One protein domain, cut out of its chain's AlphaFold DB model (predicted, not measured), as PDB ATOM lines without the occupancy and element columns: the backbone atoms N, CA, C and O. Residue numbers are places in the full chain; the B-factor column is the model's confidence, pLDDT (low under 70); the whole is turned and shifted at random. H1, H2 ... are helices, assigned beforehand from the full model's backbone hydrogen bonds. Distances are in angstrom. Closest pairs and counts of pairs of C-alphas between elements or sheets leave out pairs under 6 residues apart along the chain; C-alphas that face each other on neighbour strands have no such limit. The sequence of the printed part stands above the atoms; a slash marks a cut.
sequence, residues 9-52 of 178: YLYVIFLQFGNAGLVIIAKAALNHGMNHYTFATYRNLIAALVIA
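AT A GLANCE: This is residues 9 to 52 of the 178 residues of the protein "WAT1-related protein" of Tanacetum cinerariifolium (UniProt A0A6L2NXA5). Two helices make an open V: the longer H1 runs out to a turn, and H2 folds back from it, so that they meet near the turn and spread towards their free ends. Residues 9 to 21 of H1 and 44 to 52 of H2 stand free. The printed part has 44 residues with two named helices, H1 then H2, and no named strand; its class is all helix. It is loose, with a radius of gyration of the C-alphas of 12.1 A, and spans 36 by 24 by 10 A, only just flat.

IN THESE COORDINATES: Find C-alpha 9 at (37.631, -91.951, 1.764); from there H1, residues 9 to 31, runs 33.2 A to C-alpha 31 at (68.954, -81.775, -2.179). Look next at C-alpha 36, where H2, residues 36 to 52, begins; it runs 24.4 A to C-alpha 52 at (42.278, -69.772, -6.942).

HOW THE PARTS SIT: H1 and H2 form a helical hairpin, two helices in succession that touch and run opposite ways. They only just touch, with 3 pairs of C-alphas within 8 A; the closest C-alphas are those of Ala 26 and Phe 39, 7.6 A apart. Look at residues 26 to 30 of H1 and 36 to 39 of H2: the two helices touch with these residues alone. Their lines stand at a shallow tilt of 33 degrees, only just short of steep, and their centres are 14.3 A apart. In both H1 and H2, every O i to N i+4 pair is within hydrogen-bond range.

THE WHOLE: The C-alphas of Tyr 9 and Gly 33 are the two farthest apart, at 36.8 A. The printed part runs from residue 9 to 52 with no cut, and the link from H1 to H2, 4 residues, is tight. In the B-factor column you will find a mean pLDDT of the printed part of 72.6, with residues 26 to 41 under 70.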
ATOM      1  N   TYR A   9      36.492 -91.032   1.753       80.56
ATOM      2  CA  TYR A   9      37.631 -91.951   1.764       80.56
ATOM      3  C   TYR A   9      38.534 -91.763   0.537       80.56
ATOM      4  O   TYR A   9      39.752 -91.676   0.672       80.56
ATOM      5  N   LEU A  10      37.938 -91.616  -0.652       84.81
ATOM      6  CA  LEU A  10      38.667 -91.296  -1.883       84.81
ATOM      7  C   LEU A  10      39.380 -89.941  -1.784       84.81
ATOM      8  O   LEU A  10      40.537 -89.843  -2.191       84.81
ATOM      9  N   TYR A  11      38.743 -88.925  -1.187       82.94
ATOM     10  CA  TYR A  11      39.387 -87.629  -0.934       82.94
ATOM     11  C   TYR A  11      40.609 -87.757  -0.017       82.94
ATOM     12  O   TYR A  11      41.645 -87.172  -0.318       82.94
ATOM     13  N   VAL A  12      40.520 -88.536   1.067       83.19
ATOM     14  CA  VAL A  12      41.652 -88.748   1.986       83.19
ATOM     15  C   VAL A  12      42.802 -89.477   1.291       83.19
ATOM     16  O   VAL A  12      43.951 -89.075   1.449       83.19
ATOM     17  N   ILE A  13      42.518 -90.504   0.487       86.69
ATOM     18  CA  ILE A  13      43.551 -91.235  -0.264       86.69
ATOM     19  C   ILE A  13      44.255 -90.305  -1.260       86.69
ATOM     20  O   ILE A  13      45.485 -90.269  -1.311       86.69
ATOM     21  N   PHE A  14      43.491 -89.512  -2.014       85.69
ATOM     22  CA  PHE A  14      44.054 -88.559  -2.970       85.69
ATOM     23  C   PHE A  14      44.879 -87.465  -2.274       85.69
ATOM     24  O   PHE A  14      45.977 -87.131  -2.721       85.69
ATOM     25  N   LEU A  15      44.396 -86.956  -1.135       80.00
ATOM     26  CA  LEU A  15      45.110 -85.978  -0.312       80.00
ATOM     27  C   LEU A  15      46.437 -86.541   0.214       80.00
ATOM     28  O   LEU A  15      47.453 -85.853   0.161       80.00
ATOM     29  N   GLN A  16      46.445 -87.792   0.683       78.12
ATOM     30  CA  GLN A  16      47.661 -88.451   1.166       78.12
ATOM     31  C   GLN A  16      48.679 -88.662   0.047       78.12
ATOM     32  O   GLN A  16      49.871 -88.432   0.252       78.12
ATOM     33  N   PHE A  17      48.218 -89.026  -1.151       83.31
ATOM     34  CA  PHE A  17      49.084 -89.140  -2.321       83.31
ATOM     35  C   PHE A  17      49.704 -87.787  -2.699       83.31
ATOM     36  O   PHE A  17      50.915 -87.695  -2.903       83.31
ATOM     37  N   GLY A  18      48.905 -86.714  -2.704       80.25
ATOM     38  CA  GLY A  18      49.396 -85.352  -2.927       80.25
ATOM     39  C   GLY A  18      50.408 -84.905  -1.868       80.25
ATOM     40  O   GLY A  18      51.448 -84.340  -2.206       80.25
ATOM     41  N   ASN A  19      50.152 -85.212  -0.595       74.06
ATOM     42  CA  ASN A  19      51.061 -84.884   0.501       74.06
ATOM     43  C   ASN A  19      52.398 -85.639   0.383       74.06
ATOM     44  O   ASN A  19      53.463 -85.038   0.519       74.06
ATOM     45  N   ALA A  20      52.364 -86.932   0.052       75.50
ATOM     46  CA  ALA A  20      53.567 -87.722  -0.201       75.50
ATOM     47  C   ALA A  20      54.366 -87.183  -1.402       75.50
ATOM     48  O   ALA A  20      55.585 -87.022  -1.310       75.50
ATOM     49  N   GLY A  21      53.684 -86.830  -2.498       78.50
ATOM     50  CA  GLY A  21      54.304 -86.212  -3.671       78.50
ATOM     51  C   GLY A  21      55.003 -84.892  -3.335       78.50
ATOM     52  O   GLY A  21      56.160 -84.694  -3.706       78.50
ATOM     53  N   LEU A  22      54.352 -84.026  -2.552       72.81
ATOM     54  CA  LEU A  22      54.941 -82.769  -2.082       72.81
ATOM     55  C   LEU A  22      56.205 -82.992  -1.245       72.81
ATOM     56  O   LEU A  22      57.171 -82.257  -1.424       72.81
ATOM     57  N   VAL A  23      56.238 -83.998  -0.366       70.50
ATOM     58  CA  VAL A  23      57.427 -84.321   0.447       70.50
ATOM     59  C   VAL A  23      58.588 -84.814  -0.421       70.50
ATOM     60  O   VAL A  23      59.741 -84.468  -0.155       70.50
ATOM     61  N   ILE A  24      58.309 -85.592  -1.467       74.88
ATOM     62  CA  ILE A  24      59.335 -86.064  -2.410       74.88
ATOM     63  C   ILE A  24      59.899 -84.888  -3.213       74.88
ATOM     64  O   ILE A  24      61.119 -84.736  -3.291       74.88
ATOM     65  N   ILE A  25      59.032 -84.018  -3.741       73.38
ATOM     66  CA  ILE A  25      59.435 -82.798  -4.457       73.38
ATOM     67  C   ILE A  25      60.215 -81.863  -3.523       73.38
ATOM     68  O   ILE A  25      61.244 -81.323  -3.919       73.38
ATOM     69  N   ALA A  26      59.786 -81.726  -2.265       67.38
ATOM     70  CA  ALA A  26      60.485 -80.947  -1.246       67.38
ATOM     71  C   ALA A  26      61.895 -81.472  -0.988       67.38
ATOM     72  O   ALA A  26      62.855 -80.705  -1.015       67.38
ATOM     73  N   LYS A  27      62.037 -82.788  -0.782       62.72
ATOM     74  CA  LYS A  27      63.346 -83.427  -0.599       62.72
ATOM     75  C   LYS A  27      64.231 -83.285  -1.835       62.72
ATOM     76  O   LYS A  27      65.423 -83.039  -1.688       62.72
ATOM     77  N   ALA A  28      63.667 -83.419  -3.035       68.56
ATOM     78  CA  ALA A  28      64.404 -83.239  -4.282       68.56
ATOM     79  C   ALA A  28      64.897 -81.789  -4.452       68.56
ATOM     80  O   ALA A  28      66.061 -81.582  -4.785       68.56
ATOM     81  N   ALA A  29      64.054 -80.798  -4.146       65.25
ATOM     82  CA  ALA A  29      64.407 -79.380  -4.203       65.25
ATOM     83  C   ALA A  29      65.467 -78.997  -3.153       65.25
ATOM     84  O   ALA A  29      66.428 -78.296  -3.468       65.25
ATOM     85  N   LEU A  30      65.340 -79.503  -1.922       63.00
ATOM     86  CA  LEU A  30      66.317 -79.284  -0.847       63.00
ATOM     87  C   LEU A  30      67.684 -79.909  -1.168       63.00
ATOM     88  O   LEU A  30      68.712 -79.273  -0.944       63.00
ATOM     89  N   ASN A  31      67.712 -81.112  -1.755       63.12
ATOM     90  CA  ASN A  31      68.954 -81.775  -2.179       63.12
ATOM     91  C   ASN A  31      69.683 -81.045  -3.320       63.12
ATOM     92  O   ASN A  31      70.865 -81.297  -3.538       63.12
ATOM     93  N   HIS A  32      69.008 -80.144  -4.037       64.12
ATOM     94  CA  HIS A  32      69.605 -79.302  -5.076       64.12
ATOM     95  C   HIS A  32      70.136 -77.955  -4.549       64.12
ATOM     96  O   HIS A  32      70.555 -77.113  -5.337       64.12
ATOM     97  N   GLY A  33      70.143 -77.738  -3.225       58.56
ATOM     98  CA  GLY A  33      70.747 -76.552  -2.603       58.56
ATOM     99  C   GLY A  33      69.859 -75.301  -2.589       58.56
ATOM    100  O   GLY A  33      70.364 -74.195  -2.408       58.56
ATOM    101  N   MET A  34      68.540 -75.442  -2.771       56.69
ATOM    102  CA  MET A  34      67.607 -74.308  -2.733       56.69
ATOM    103  C   MET A  34      67.454 -73.724  -1.319       56.69
ATOM    104  O   MET A  34      67.255 -74.444  -0.340       56.69
ATOM    105  N   ASN A  35      67.479 -72.392  -1.225       59.34
ATOM    106  CA  ASN A  35      67.268 -71.659   0.022       59.34
ATOM    107  C   ASN A  35      65.871 -71.956   0.616       59.34
ATOM    108  O   ASN A  35      64.861 -71.921  -0.093       59.34
ATOM    109  N   HIS A  36      65.801 -72.210   1.928       58.00
ATOM    110  CA  HIS A  36      64.582 -72.650   2.630       58.00
ATOM    111  C   HIS A  36      63.411 -71.654   2.487       58.00
ATOM    112  O   HIS A  36      62.254 -72.061   2.374       58.00
ATOM    113  N   TYR A  37      63.714 -70.355   2.401       59.44
ATOM    114  CA  TYR A  37      62.728 -69.286   2.187       59.44
ATOM    115  C   TYR A  37      62.047 -69.348   0.817       59.44
ATOM    116  O   TYR A  37      60.850 -69.073   0.685       59.44
ATOM    117  N   THR A  38      62.795 -69.746  -0.209       62.97
ATOM    118  CA  THR A  38      62.284 -69.880  -1.573       62.97
ATOM    119  C   THR A  38      61.339 -71.075  -1.661       62.97
ATOM    120  O   THR A  38      60.265 -70.977  -2.241       62.97
ATOM    121  N   PHE A  39      61.657 -72.189  -1.003       65.88
ATOM    122  CA  PHE A  39      60.776 -73.356  -1.017       65.88
ATOM    123  C   PHE A  39      59.405 -73.077  -0.364       65.88
ATOM    124  O   PHE A  39      58.362 -73.435  -0.916       65.88
ATOM    125  N   ALA A  40      59.393 -72.377   0.776       63.38
ATOM    126  CA  ALA A  40      58.159 -72.026   1.482       63.38
ATOM    127  C   ALA A  40      57.258 -71.073   0.671       63.38
ATOM    128  O   ALA A  40      56.042 -71.265   0.601       63.38
ATOM    129  N   THR A  41      57.854 -70.076   0.009       68.62
ATOM    130  CA  THR A  41      57.119 -69.129  -0.846       68.62
ATOM    131  C   THR A  41      56.560 -69.798  -2.099       68.62
ATOM    132  O   THR A  41      55.390 -69.589  -2.415       68.62
ATOM    133  N   TYR A  42      57.327 -70.674  -2.757       70.56
ATOM    134  CA  TYR A  42      56.842 -71.447  -3.906       70.56
ATOM    135  C   TYR A  42      55.652 -72.340  -3.548       70.56
ATOM    136  O   TYR A  42      54.681 -72.386  -4.300       70.56
ATOM    137  N   ARG A  43      55.677 -73.012  -2.389       70.50
ATOM    138  CA  ARG A  43      54.558 -73.860  -1.948       70.50
ATOM    139  C   ARG A  43      53.267 -73.058  -1.791       70.50
ATOM    140  O   ARG A  43      52.232 -73.483  -2.300       70.50
ATOM    141  N   ASN A  44      53.333 -71.902  -1.131       70.75
ATOM    142  CA  ASN A  44      52.164 -71.045  -0.919       70.75
ATOM    143  C   ASN A  44      51.679 -70.395  -2.220       70.75
ATOM    144  O   ASN A  44      50.474 -70.272  -2.428       70.75
ATOM    145  N   LEU A  45      52.596 -70.037  -3.121       75.12
ATOM    146  CA  LEU A  45      52.263 -69.430  -4.407       75.12
ATOM    147  C   LEU A  45      51.622 -70.437  -5.371       75.12
ATOM    148  O   LEU A  45      50.601 -70.132  -5.981       75.12
ATOM    149  N   ILE A  46      52.163 -71.655  -5.457       76.06
ATOM    150  CA  ILE A  46      51.568 -72.745  -6.243       76.06
ATOM    151  C   ILE A  46      50.218 -73.147  -5.642       76.06
ATOM    152  O   ILE A  46      49.252 -73.312  -6.383       76.06
ATOM    153  N   ALA A  47      50.113 -73.251  -4.311       77.44
ATOM    154  CA  ALA A  47      48.841 -73.531  -3.653       77.44
ATOM    155  C   ALA A  47      47.795 -72.458  -3.983       77.44
ATOM    156  O   ALA A  47      46.686 -72.802  -4.377       77.44
ATOM    157  N   ALA A  48      48.150 -71.174  -3.907       79.69
ATOM    158  CA  ALA A  48      47.253 -70.081  -4.273       79.69
ATOM    159  C   ALA A  48      46.862 -70.123  -5.759       79.69
ATOM    160  O   ALA A  48      45.682 -69.996  -6.072       79.69
ATOM    161  N   LEU A  49      47.814 -70.357  -6.669       82.00
ATOM    162  CA  LEU A  49      47.561 -70.443  -8.113       82.00
ATOM    163  C   LEU A  49      46.678 -71.624  -8.504       82.00
ATOM    164  O   LEU A  49      45.889 -71.499  -9.433       82.00
ATOM    165  N   VAL A  50      46.813 -72.761  -7.823       79.88
ATOM    166  CA  VAL A  50      45.981 -73.940  -8.077       79.88
ATOM    167  C   VAL A  50      44.615 -73.755  -7.423       79.88
ATOM    168  O   VAL A  50      43.598 -73.947  -8.077       79.88
ATOM    169  N   ILE A  51      44.552 -73.325  -6.162       78.62
ATOM    170  CA  ILE A  51      43.288 -73.189  -5.423       78.62
ATOM    171  C   ILE A  51      42.435 -72.039  -5.969       78.62
ATOM    172  O   ILE A  51      41.220 -72.188  -6.020       78.62
ATOM    173  N   ALA A  52      43.020 -70.926  -6.423       80.19
ATOM    174  CA  ALA A  52      42.278 -69.772  -6.942       80.19
ATOM    175  C   ALA A  52      41.286 -70.114  -8.080       80.19
ATOM    176  O   ALA A  52      40.105 -69.782  -7.945       80.19
TER     177      ALA A  52